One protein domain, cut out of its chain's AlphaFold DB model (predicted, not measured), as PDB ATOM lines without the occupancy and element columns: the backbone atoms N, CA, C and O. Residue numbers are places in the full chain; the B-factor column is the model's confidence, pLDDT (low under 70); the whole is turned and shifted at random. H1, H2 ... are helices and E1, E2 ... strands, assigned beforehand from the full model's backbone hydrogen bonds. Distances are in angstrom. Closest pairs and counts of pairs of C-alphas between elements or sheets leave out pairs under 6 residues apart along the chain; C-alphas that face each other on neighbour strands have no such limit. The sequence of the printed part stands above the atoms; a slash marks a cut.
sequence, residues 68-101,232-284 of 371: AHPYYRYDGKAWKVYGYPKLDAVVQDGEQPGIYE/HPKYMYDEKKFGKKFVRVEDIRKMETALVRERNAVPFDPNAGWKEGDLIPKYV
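AT A GLANCE: This is residues 68 to 101 and 232 to 284 of the 371 residues of the protein "EB_dh domain-containing protein" of Hyphomicrobiales bacterium (UniProt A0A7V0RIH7). With little regular structure, the domain has a small sheet, E2, E1 and E5, in its middle, helix H1 at one end, and strands E3 and E4 with helix H2 towards the other. Named elements hold 25 of 87 printed residues, in the order E1 E2 H1 E3 H2 E4 E5; the class is mixed. Both sheets are antiparallel. It is compact, with a radius of gyration of the C-alphas of 12.8 A, spanning 38 by 26 by 20 A.

HOW THE PARTS SIT: E1, residues 71 to 74, and E2, residues 79 to 82, form a hairpin, antiparallel at 134 degrees; N 73 and O 80, 2.7 A apart, are within hydrogen-bond range. E5, residues 279 to 281, is antiparallel to E1 at 150 degrees, with N 72 and O 280 at 2.7 A. H1, residues 89 to 92, is not on this sheet. E3, residues 235 to 237, and E4, residues 265 to 267, are antiparallel, with N 236 and O 266 at 2.9 A. H2, residues 239 to 242, and E4 are near each other. Both helices are too short for an O i to N i+4 pair.

IN THESE COORDINATES: E1, 9.7 A long, begins at C-alpha 71 (12.772, -26.803, -9.084); E5 ends at C-alpha 281 (16.738, -25.930, -7.429).

THE WHOLE: Residues 102 to 231 are not printed, leaving 22.7 A between C-alphas 101 and 232. The links H2 to E4 and E4 to E5 are long. No printed residue is under 70 in pLDDT.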
ATOM      1  N   ALA A  68      19.290 -33.450 -13.343       95.81
ATOM      2  CA  ALA A  68      18.315 -32.451 -12.944       95.81
ATOM      3  C   ALA A  68      17.357 -33.041 -11.915       95.81
ATOM      4  O   ALA A  68      17.070 -34.234 -11.900       95.81
ATOM      5  N   HIS A  69      16.826 -32.184 -11.058       96.94
ATOM      6  CA  HIS A  69      15.807 -32.536 -10.083       96.94
ATOM      7  C   HIS A  69      14.782 -31.392 -10.048       96.94
ATOM      8  O   HIS A  69      15.144 -30.276 -10.412       96.94
ATOM      9  N   PRO A  70      13.526 -31.627  -9.620       98.06
ATOM     10  CA  PRO A  70      12.500 -30.598  -9.517       98.06
ATOM     11  C   PRO A  70      12.997 -29.268  -8.948       98.06
ATOM     12  O   PRO A  70      13.834 -29.246  -8.040       98.06
ATOM     13  N   TYR A  71      12.429 -28.176  -9.448       98.62
ATOM     14  CA  TYR A  71      12.772 -26.803  -9.084       98.62
ATOM     15  C   TYR A  71      11.637 -26.161  -8.285       98.62
ATOM     16  O   TYR A  71      10.529 -26.691  -8.194       98.62
ATOM     17  N   TYR A  72      11.913 -24.995  -7.720       98.62
ATOM     18  CA  TYR A  72      10.913 -23.990  -7.409       98.62
ATOM     19  C   TYR A  72      10.856 -22.991  -8.566       98.62
ATOM     20  O   TYR A  72      11.879 -22.396  -8.896       98.62
ATOM     21  N   ARG A  73       9.679 -22.815  -9.169       98.50
ATOM     22  CA  ARG A  73       9.378 -21.814 -10.193       98.50
ATOM     23  C   ARG A  73       8.608 -20.660  -9.576       98.50
ATOM     24  O   ARG A  73       7.619 -20.889  -8.879       98.50
ATOM     25  N   TYR A  74       9.046 -19.440  -9.847       98.62
ATOM     26  CA  TYR A  74       8.303 -18.250  -9.460       98.62
ATOM     27  C   TYR A  74       7.126 -18.029 -10.420       98.62
ATOM     28  O   TYR A  74       7.322 -17.980 -11.636       98.62
ATOM     29  N   ASP A  75       5.907 -17.910  -9.891       97.38
ATOM     30  CA  ASP A  75       4.674 -17.692 -10.674       97.38
ATOM     31  C   ASP A  75       4.271 -16.207 -10.780       97.38
ATOM     32  O   ASP A  75       3.134 -15.884 -11.109       97.38
ATOM     33  N   GLY A  76       5.188 -15.296 -10.434       97.31
ATOM     34  CA  GLY A  76       4.922 -13.859 -10.318       97.31
ATOM     35  C   GLY A  76       4.406 -13.430  -8.939       97.31
ATOM     36  O   GLY A  76       4.338 -12.235  -8.662       97.31
ATOM     37  N   LYS A  77       4.062 -14.379  -8.055       96.38
ATOM     38  CA  LYS A  77       3.616 -14.110  -6.675       96.38
ATOM     39  C   LYS A  77       4.315 -14.993  -5.644       96.38
ATOM     40  O   LYS A  77       4.700 -14.512  -4.582       96.38
ATOM     41  N   ALA A  78       4.485 -16.275  -5.940       97.56
ATOM     42  CA  ALA A  78       4.990 -17.293  -5.037       97.56
ATOM     43  C   ALA A  78       5.889 -18.307  -5.757       97.56
ATOM     44  O   ALA A  78       5.863 -18.473  -6.975       97.56
ATOM     45  N   TRP A  79       6.677 -19.022  -4.960       98.31
ATOM     46  CA  TRP A  79       7.513 -20.124  -5.419       98.31
ATOM     47  C   TRP A  79       6.743 -21.441  -5.330       98.31
ATOM     48  O   TRP A  79       6.376 -21.881  -4.238       98.31
ATOM     49  N   LYS A  80       6.517 -22.087  -6.474       97.75
ATOM     50  CA  LYS A  80       5.810 -23.370  -6.585       97.75
ATOM     51  C   LYS A  80       6.729 -24.445  -7.141       97.75
ATOM     52  O   LYS A  80       7.699 -24.137  -7.818       97.75
ATOM     53  N   VAL A  81       6.459 -25.710  -6.834       97.94
ATOM     54  CA  VAL A  81       7.258 -26.810  -7.394       97.94
ATOM     55  C   VAL A  81       7.043 -26.868  -8.908       97.94
ATOM     56  O   VAL A  81       5.920 -26.708  -9.377       97.94
ATOM     57  N   TYR A  82       8.126 -27.074  -9.651       98.19
ATOM     58  CA  TYR A  82       8.119 -27.246 -11.096       98.19
ATOM     59  C   TYR A  82       8.902 -28.496 -11.484       98.19
ATOM     60  O   TYR A  82      10.068 -28.657 -11.103       98.19
ATOM     61  N   GLY A  83       8.238 -29.355 -12.252       97.88
ATOM     62  CA  GLY A  83       8.726 -30.673 -12.629       97.88
ATOM     63  C   GLY A  83       8.577 -31.727 -11.537       97.88
ATOM     64  O   GLY A  83       8.684 -31.449 -10.340       97.88
ATOM     65  N   TYR A  84       8.330 -32.956 -11.973       97.50
ATOM     66  CA  TYR A  84       8.047 -34.116 -11.128       97.50
ATOM     67  C   TYR A  84       8.583 -35.392 -11.808       97.50
ATOM     68  O   TYR A  84       8.924 -35.351 -12.992       97.50
ATOM     69  N   PRO A  85       8.711 -36.529 -11.097       96.00
ATOM     70  CA  PRO A  85       8.988 -37.807 -11.751       96.00
ATOM     71  C   PRO A  85       7.897 -38.165 -12.764       96.00
ATOM     72  O   PRO A  85       6.740 -37.824 -12.545       96.00
ATOM     73  N   LYS A  86       8.232 -38.917 -13.820       94.81
ATOM     74  CA  LYS A  86       7.253 -39.279 -14.863       94.81
ATOM     75  C   LYS A  86       6.028 -40.033 -14.350       94.81
ATOM     76  O   LYS A  86       4.973 -39.890 -14.937       94.81
ATOM     77  N   LEU A  87       6.158 -40.808 -13.275       92.62
ATOM     78  CA  LEU A  87       5.041 -41.540 -12.664       92.62
ATOM     79  C   LEU A  87       4.125 -40.666 -11.791       92.62
ATOM     80  O   LEU A  87       3.173 -41.177 -11.217       92.62
ATOM     81  N   ASP A  88       4.421 -39.380 -11.616       93.81
ATOM     82  CA  ASP A  88       3.507 -38.481 -10.914       93.81
ATOM     83  C   ASP A  88       2.312 -38.151 -11.822       93.81
ATOM     84  O   ASP A  88       2.504 -37.894 -13.014       93.81
ATOM     85  N   ALA A  89       1.097 -38.136 -11.267       92.25
ATOM     86  CA  ALA A  89      -0.134 -37.900 -12.024       92.25
ATOM     87  C   ALA A  89      -0.069 -36.583 -12.811       92.25
ATOM     88  O   ALA A  89      -0.353 -36.558 -13.998       92.25
ATOM     89  N   VAL A  90       0.473 -35.521 -12.203       95.25
ATOM     90  CA  VAL A  90       0.616 -34.206 -12.853       95.25
ATOM     91  C   VAL A  90       1.520 -34.233 -14.100       95.25
ATOM     92  O   VAL A  90       1.444 -33.346 -14.948       95.25
ATOM     93  N   VAL A  91       2.408 -35.226 -14.217       95.88
ATOM     94  CA  VAL A  91       3.233 -35.429 -15.420       95.88
ATOM     95  C   VAL A  91       2.514 -36.307 -16.433       95.88
ATOM     96  O   VAL A  91       2.595 -36.021 -17.624       95.88
ATOM     97  N   GLN A  92       1.814 -37.343 -15.970       92.19
ATOM     98  CA  GLN A  92       0.985 -38.204 -16.820       92.19
ATOM     99  C   GLN A  92      -0.137 -37.411 -17.505       92.19
ATOM    100  O   GLN A  92      -0.380 -37.597 -18.692       92.19
ATOM    101  N   ASP A  93      -0.720 -36.442 -16.799       94.50
ATOM    102  CA  ASP A  93      -1.762 -35.547 -17.312       94.50
ATOM    103  C   ASP A  93      -1.201 -34.423 -18.212       94.50
ATOM    104  O   ASP A  93      -1.947 -33.615 -18.764       94.50
ATOM    105  N   GLY A  94       0.127 -34.332 -18.365       95.31
ATOM    106  CA  GLY A  94       0.795 -33.325 -19.198       95.31
ATOM    107  C   GLY A  94       0.862 -31.914 -18.595       95.31
ATOM    108  O   GLY A  94       1.351 -30.991 -19.250       95.31
ATOM    109  N   GLU A  95       0.424 -31.720 -17.349       96.81
ATOM    110  CA  GLU A  95       0.407 -30.411 -16.677       96.81
ATOM    111  C   GLU A  95       1.805 -29.930 -16.240       96.81
ATOM    112  O   GLU A  95       2.071 -28.727 -16.142       96.81
ATOM    113  N   GLN A  96       2.721 -30.858 -15.949       97.31
ATOM    114  CA  GLN A  96       4.104 -30.579 -15.553       97.31
ATOM    115  C   GLN A  96       5.094 -31.476 -16.303       97.31
ATOM    116  O   GLN A  96       4.770 -32.601 -16.671       97.31
ATOM    117  N   PRO A  97       6.349 -31.034 -16.495       96.81
ATOM    118  CA  PRO A  97       7.343 -31.859 -17.164       96.81
ATOM    119  C   PRO A  97       7.899 -32.968 -16.261       96.81
ATOM    120  O   PRO A  97       8.100 -32.787 -15.056       96.81
ATOM    121  N   GLY A  98       8.300 -34.070 -16.896       96.38
ATOM    122  CA  GLY A  98       9.183 -35.069 -16.304       96.38
ATOM    123  C   GLY A  98      10.569 -34.482 -16.028       96.38
ATOM    124  O   GLY A  98      11.351 -34.242 -16.954       96.38
ATOM    125  N   ILE A  99      10.869 -34.243 -14.755       97.44
ATOM    126  CA  ILE A  99      12.177 -33.814 -14.261       97.44
ATOM    127  C   ILE A  99      12.475 -34.669 -13.043       97.44
ATOM    128  O   ILE A  99      11.818 -34.546 -12.008       97.44
ATOM    129  N   TYR A 100      13.468 -35.541 -13.156       97.38
ATOM    130  CA  TYR A 100      13.985 -36.306 -12.036       97.38
ATOM    131  C   TYR A 100      15.378 -36.834 -12.351       97.38
ATOM    132  O   TYR A 100      15.733 -37.049 -13.504       97.38
ATOM    133  N   GLU A 101      16.160 -37.051 -11.304       97.44
ATOM    134  CA  GLU A 101      17.541 -37.484 -11.466       97.44
ATOM    135  C   GLU A 101      17.643 -38.985 -11.770       97.44
ATOM    136  O   GLU A 101      16.858 -39.795 -11.256       97.44
ATOM    137  N   HIS A 232       9.778 -18.997   0.677       97.62
ATOM    138  CA  HIS A 232      10.670 -18.847  -0.471       97.62
ATOM    139  C   HIS A 232      11.902 -19.761  -0.334       97.62
ATOM    140  O   HIS A 232      12.089 -20.393   0.717       97.62
ATOM    141  N   PRO A 233      12.742 -19.887  -1.377       98.50
ATOM    142  CA  PRO A 233      13.965 -20.665  -1.284       98.50
ATOM    143  C   PRO A 233      14.925 -20.157  -0.197       98.50
ATOM    144  O   PRO A 233      14.880 -18.989   0.172       98.50
ATOM    145  N   LYS A 234      15.797 -21.025   0.330       98.56
ATOM    146  CA  LYS A 234      16.820 -20.628   1.322       98.56
ATOM    147  C   LYS A 234      18.057 -20.026   0.665       98.56
ATOM    148  O   LYS A 234      18.671 -19.116   1.212       98.56
ATOM    149  N   TYR A 235      18.405 -20.551  -0.503       98.69
ATOM    150  CA  TYR A 235      19.563 -20.173  -1.292       98.69
ATOM    151  C   TYR A 235      19.161 -19.931  -2.746       98.69
ATOM    152  O   TYR A 235      18.234 -20.567  -3.260       98.69
ATOM    153  N   MET A 236      19.903 -19.047  -3.403       98.69
ATOM    154  CA  MET A 236      19.870 -18.800  -4.846       98.69
ATOM    155  C   MET A 236      21.273 -18.943  -5.438       98.69
ATOM    156  O   MET A 236      22.245 -19.099  -4.695       98.69
ATOM    157  N   TYR A 237      21.390 -18.888  -6.764       98.69
ATOM    158  CA  TYR A 237      22.700 -18.919  -7.402       98.69
ATOM    159  C   TYR A 237      23.481 -17.629  -7.145       98.69
ATOM    160  O   TYR A 237      22.940 -16.525  -7.231       98.69
ATOM    161  N   ASP A 238      24.772 -17.784  -6.867       98.31
ATOM    162  CA  ASP A 238      25.736 -16.691  -6.852       98.31
ATOM    163  C   ASP A 238      26.015 -16.258  -8.294       98.31
ATOM    164  O   ASP A 238      26.705 -16.959  -9.033       98.31
ATOM    165  N   GLU A 239      25.501 -15.099  -8.700       97.62
ATOM    166  CA  GLU A 239      25.667 -14.580 -10.060       97.62
ATOM    167  C   GLU A 239      27.137 -14.457 -10.477       97.62
ATOM    168  O   GLU A 239      27.464 -14.721 -11.629       97.62
ATOM    169  N   LYS A 240      28.046 -14.132  -9.550       97.44
ATOM    170  CA  LYS A 240      29.468 -13.970  -9.880       97.44
ATOM    171  C   LYS A 240      30.155 -15.305 -10.160       97.44
ATOM    172  O   LYS A 240      31.104 -15.342 -10.935       97.44
ATOM    173  N   LYS A 241      29.695 -16.390  -9.528       97.62
ATOM    174  CA  LYS A 241      30.287 -17.732  -9.677       97.62
ATOM    175  C   LYS A 241      29.559 -18.597 -10.702       97.62
ATOM    176  O   LYS A 241      30.189 -19.385 -11.396       97.62
ATOM    177  N   PHE A 242      28.237 -18.475 -10.775       97.06
ATOM    178  CA  PHE A 242      27.379 -19.251 -11.667       97.06
ATOM    179  C   PHE A 242      27.073 -18.524 -12.983       97.06
ATOM    180  O   PHE A 242      26.653 -19.153 -13.949       97.06
ATOM    181  N   GLY A 243      27.251 -17.201 -13.028       96.69
ATOM    182  CA  GLY A 243      26.907 -16.357 -14.176       96.69
ATOM    183  C   GLY A 243      25.424 -15.981 -14.263       96.69
ATOM    184  O   GLY A 243      25.048 -15.200 -15.132       96.69
ATOM    185  N   LYS A 244      24.567 -16.529 -13.390       96.19
ATOM    186  CA  LYS A 244      23.126 -16.240 -13.326       96.19
ATOM    187  C   LYS A 244      22.622 -16.299 -11.881       96.19
ATOM    188  O   LYS A 244      23.194 -17.005 -11.058       96.19
ATOM    189  N   LYS A 245      21.513 -15.610 -11.593       97.44
ATOM    190  CA  LYS A 245      20.779 -15.682 -10.308       97.44
ATOM    191  C   LYS A 245      19.734 -16.802 -10.258       97.44
ATOM    192  O   LYS A 245      19.378 -17.281  -9.184       97.44
ATOM    193  N   PHE A 246      19.254 -17.213 -11.427       97.75
ATOM    194  CA  PHE A 246      18.252 -18.251 -11.664       97.75
ATOM    195  C   PHE A 246      18.615 -19.034 -12.922       97.75
ATOM    196  O   PHE A 246      19.428 -18.588 -13.734       97.75
ATOM    197  N   VAL A 247      17.964 -20.176 -13.111       97.94
ATOM    198  CA  VAL A 247      17.930 -20.862 -14.408       97.94
ATOM    199  C   VAL A 247      16.539 -20.745 -15.022       97.94
ATOM    200  O   VAL A 247      15.571 -20.400 -14.339       97.94
ATOM    201  N   ARG A 248      16.437 -21.006 -16.322       97.50
ATOM    202  CA  ARG A 248      15.168 -21.114 -17.049       97.50
ATOM    203  C   ARG A 248      14.949 -22.549 -17.530       97.50
ATOM    204  O   ARG A 248      15.831 -23.397 -17.403       97.50
ATOM    205  N   VAL A 249      13.758 -22.846 -18.048       96.44
ATOM    206  CA  VAL A 249      13.383 -24.206 -18.483       96.44
ATOM    207  C   VAL A 249      14.356 -24.730 -19.542       96.44
ATOM    208  O   VAL A 249      14.774 -25.886 -19.501       96.44
ATOM    209  N   GLU A 250      14.781 -23.852 -20.444       94.94
ATOM    210  CA  GLU A 250      15.732 -24.117 -21.515       94.94
ATOM    211  C   GLU A 250      17.153 -24.460 -21.037       94.94
ATOM    212  O   GLU A 250      17.923 -25.001 -21.833       94.94
ATOM    213  N   ASP A 251      17.503 -24.190 -19.773       95.25
ATOM    214  CA  ASP A 251      18.833 -24.459 -19.208       95.25
ATOM    215  C   ASP A 251      18.968 -25.892 -18.646       95.25
ATOM    216  O   ASP A 251      20.048 -26.479 -18.711       95.25
ATOM    217  N   ILE A 252      17.879 -26.483 -18.130       93.12
ATOM    218  CA  ILE A 252      17.856 -27.707 -17.287       93.12
ATOM    219  C   ILE A 252      18.620 -28.898 -17.896       93.12
ATOM    220  O   ILE A 252      19.229 -29.699 -17.187       93.12
ATOM    221  N   ARG A 253      18.581 -29.036 -19.222       89.88
ATOM    222  CA  ARG A 253      19.194 -30.154 -19.962       89.88
ATOM    223  C   ARG A 253      20.410 -29.735 -20.792       89.88
ATOM    224  O   ARG A 253      20.978 -30.566 -21.490       89.88
ATOM    225  N   LYS A 254      20.803 -28.459 -20.732       91.81
ATOM    226  CA  LYS A 254      21.946 -27.906 -21.477       91.81
ATOM    227  C   LYS A 254      23.181 -27.713 -20.604       91.81
ATOM    228  O   LYS A 254      24.288 -27.670 -21.126       91.81
ATOM    229  N   MET A 255      22.994 -27.591 -19.294       91.31
ATOM    230  CA  MET A 255      24.074 -27.386 -18.334       91.31
ATOM    231  C   MET A 255      23.744 -28.009 -16.977       91.31
ATOM    232  O   MET A 255      22.577 -28.222 -16.651       91.31
ATOM    233  N   GLU A 256      24.771 -28.267 -16.167       91.50
ATOM    234  CA  GLU A 256      24.587 -28.693 -14.781       91.50
ATOM    235  C   GLU A 256      23.979 -27.539 -13.969       91.50
ATOM    236  O   GLU A 256      24.547 -26.448 -13.886       91.50
ATOM    237  N   THR A 257      22.829 -27.779 -13.340       95.38
ATOM    238  CA  THR A 257      22.102 -26.770 -12.548       95.38
ATOM    239  C   THR A 257      22.080 -27.108 -11.055       95.38
ATOM    240  O   THR A 257      21.140 -26.764 -10.343       95.38
ATOM    241  N   ALA A 258      23.047 -27.879 -10.569       96.69
ATOM    242  CA  ALA A 258      23.116 -28.214  -9.156       96.69
ATOM    243  C   ALA A 258      23.462 -26.960  -8.333       96.69
ATOM    244  O   ALA A 258      24.475 -26.301  -8.593       96.69
ATOM    245  N   LEU A 259      22.645 -26.647  -7.323       98.50
ATOM    246  CA  LEU A 259      22.936 -25.595  -6.347       98.50
ATOM    247  C   LEU A 259      23.774 -26.183  -5.205       98.50
ATOM    248  O   LEU A 259      23.254 -26.894  -4.346       98.50
ATOM    249  N   VAL A 260      25.072 -25.901  -5.221       98.50
ATOM    250  CA  VAL A 260      26.083 -26.425  -4.298       98.50
ATOM    251  C   VAL A 260      26.553 -25.302  -3.375       98.50
ATOM    252  O   VAL A 260      27.091 -24.295  -3.848       98.50
ATOM    253  N   ARG A 261      26.363 -25.476  -2.060       97.94
ATOM    254  CA  ARG A 261      26.578 -24.438  -1.037       97.94
ATOM    255  C   ARG A 261      27.985 -23.850  -1.091       97.94
ATOM    256  O   ARG A 261      28.144 -22.637  -1.042       97.94
ATOM    257  N   GLU A 262      28.989 -24.701  -1.246       97.00
ATOM    258  CA  GLU A 262      30.400 -24.313  -1.233       97.00
ATOM    259  C   GLU A 262      30.863 -23.696  -2.562       97.00
ATOM    260  O   GLU A 262      31.903 -23.038  -2.624       97.00
ATOM    261  N   ARG A 263      30.101 -23.894  -3.647       97.69
ATOM    262  CA  ARG A 263      30.548 -23.595  -5.014       97.69
ATOM    263  C   ARG A 263      29.821 -22.418  -5.640       97.69
ATOM    264  O   ARG A 263      30.477 -21.530  -6.167       97.69
ATOM    265  N   ASN A 264      28.491 -22.414  -5.637       98.31
ATOM    266  CA  ASN A 264      27.704 -21.507  -6.480       98.31
ATOM    267  C   ASN A 264      26.411 -21.000  -5.823       98.31
ATOM    268  O   ASN A 264      25.534 -20.522  -6.539       98.31
ATOM    269  N   ALA A 265      26.279 -21.099  -4.499       98.50
ATOM    270  CA  ALA A 265      25.092 -20.653  -3.778       98.50
ATOM    271  C   ALA A 265      25.377 -19.455  -2.859       98.50
ATOM    272  O   ALA A 265      26.425 -19.378  -2.222       98.50
ATOM    273  N   VAL A 266      24.391 -18.570  -2.734       98.56
ATOM    274  CA  VAL A 266      24.321 -17.485  -1.739       98.56
ATOM    275  C   VAL A 266      22.952 -17.510  -1.051       98.56
ATOM    276  O   VAL A 266      22.021 -18.114  -1.598       98.56
ATOM    277  N   PRO A 267      22.792 -16.904   0.144       98.56
ATOM    278  CA  PRO A 267      21.478 -16.746   0.760       98.56
ATOM    279  C   PRO A 267      20.474 -16.134  -0.219       98.56
ATOM    280  O   PRO A 267      20.822 -15.257  -1.008       98.56
ATOM    281  N   PHE A 268      19.239 -16.622  -0.188       98.62
ATOM    282  CA  PHE A 268      18.191 -16.133  -1.073       98.62
ATOM    283  C   PHE A 268      17.852 -14.669  -0.765       98.62
ATOM    284  O   PHE A 268      17.491 -14.344   0.366       98.62
ATOM    285  N   ASP A 269      17.924 -13.810  -1.780       98.19
ATOM    286  CA  ASP A 269      17.490 -12.416  -1.704       98.19
ATOM    287  C   ASP A 269      16.082 -12.267  -2.320       98.19
ATOM    288  O   ASP A 269      15.925 -12.399  -3.540       98.19
ATOM    289  N   PRO A 270      15.030 -11.981  -1.526       97.00
ATOM    290  CA  PRO A 270      13.678 -11.788  -2.054       97.00
ATOM    291  C   PRO A 270      13.550 -10.558  -2.965       97.00
ATOM    292  O   PRO A 270      12.614 -10.501  -3.760       97.00
ATOM    293  N   ASN A 271      14.495  -9.616  -2.904       96.81
ATOM    294  CA  ASN A 271      14.492  -8.380  -3.683       96.81
ATOM    295  C   ASN A 271      15.391  -8.450  -4.931       96.81
ATOM    296  O   ASN A 271      15.617  -7.434  -5.585       96.81
ATOM    297  N   ALA A 272      15.851  -9.644  -5.322       96.62
ATOM    298  CA  ALA A 272      16.748  -9.841  -6.463       96.62
ATOM    299  C   ALA A 272      16.112  -9.602  -7.855       96.62
ATOM    300  O   ALA A 272      16.751  -9.888  -8.871       96.62
ATOM    301  N   GLY A 273      14.882  -9.075  -7.920       96.44
ATOM    302  CA  GLY A 273      14.185  -8.752  -9.169       96.44
ATOM    303  C   GLY A 273      13.576  -9.964  -9.880       96.44
ATOM    304  O   GLY A 273      13.653 -10.049 -11.106       96.44
ATOM    305  N   TRP A 274      13.000 -10.898  -9.118       98.12
ATOM    306  CA  TRP A 274      12.413 -12.142  -9.627       98.12
ATOM    307  C   TRP A 274      11.302 -11.904 -10.651       98.12
ATOM    308  O   TRP A 274      10.421 -11.064 -10.464       98.12
ATOM    309  N   LYS A 275      11.322 -12.697 -11.719       98.19
ATOM    310  CA  LYS A 275      10.344 -12.674 -12.805       98.19
ATOM    311  C   LYS A 275       9.656 -14.022 -12.921       98.19
ATOM    312  O   LYS A 275      10.222 -15.066 -12.596       98.19
ATOM    313  N   GLU A 276       8.425 -14.000 -13.412       98.44
ATOM    314  CA  GLU A 276       7.689 -15.227 -13.689       98.44
ATOM    315  C   GLU A 276       8.529 -16.180 -14.558       98.44
ATOM    316  O   GLU A 276       9.169 -15.781 -15.539       98.44
ATOM    317  N   GLY A 277       8.572 -17.450 -14.156       98.25
ATOM    318  CA  GLY A 277       9.363 -18.486 -14.812       98.25
ATOM    319  C   GLY A 277      10.804 -18.639 -14.329       98.25
ATOM    320  O   GLY A 277      11.466 -19.558 -14.807       98.25
ATOM    321  N   ASP A 278      11.290 -17.810 -13.401       98.69
ATOM    322  CA  ASP A 278      12.594 -18.033 -12.766       98.69
ATOM    323  C   ASP A 278      12.593 -19.342 -11.973       98.69
ATOM    324  O   ASP A 278      11.648 -19.622 -11.226       98.69
ATOM    325  N   LEU A 279      13.654 -20.138 -12.128       98.69
ATOM    326  CA  LEU A 279      13.812 -21.427 -11.464       98.69
ATOM    327  C   LEU A 279      14.987 -21.424 -10.485       98.69
ATOM    328  O   LEU A 279      16.101 -21.010 -10.817       98.69
ATOM    329  N   ILE A 280      14.746 -21.998  -9.307       98.50
ATOM    330  CA  ILE A 280      15.753 -22.288  -8.281       98.50
ATOM    331  C   ILE A 280      15.667 -23.772  -7.904       98.50
ATOM    332  O   ILE A 280      14.562 -24.268  -7.681       98.50
ATOM    333  N   PRO A 281      16.782 -24.520  -7.809       98.31
ATOM    334  CA  PRO A 281      16.738 -25.930  -7.429       98.31
ATOM    335  C   PRO A 281      16.031 -26.170  -6.093       98.31
ATOM    336  O   PRO A 281      16.240 -25.449  -5.110       98.31
ATOM    337  N   LYS A 282      15.211 -27.226  -6.033       98.12
ATOM    338  CA  LYS A 282      14.475 -27.612  -4.816       98.12
ATOM    339  C   LYS A 282      15.385 -28.100  -3.693       98.12
ATOM    340  O   LYS A 282      15.021 -28.027  -2.515       98.12
ATOM    341  N   TYR A 283      16.553 -28.618  -4.055       98.25
ATOM    342  CA  TYR A 283      17.575 -29.077  -3.130       98.25
ATOM    343  C   TYR A 283      18.813 -28.195  -3.229       98.25
ATOM    344  O   TYR A 283      19.233 -27.833  -4.325       98.25
ATOM    345  N   VAL A 284      19.387 -27.894  -2.068       98.06
ATOM    346  CA  VAL A 284      20.755 -27.397  -1.943       98.06
ATOM    347  C   VAL A 284      21.631 -28.580  -1.548       98.06
ATOM    348  O   VAL A 284      21.222 -29.407  -0.726       98.06
TER     349      VAL A 284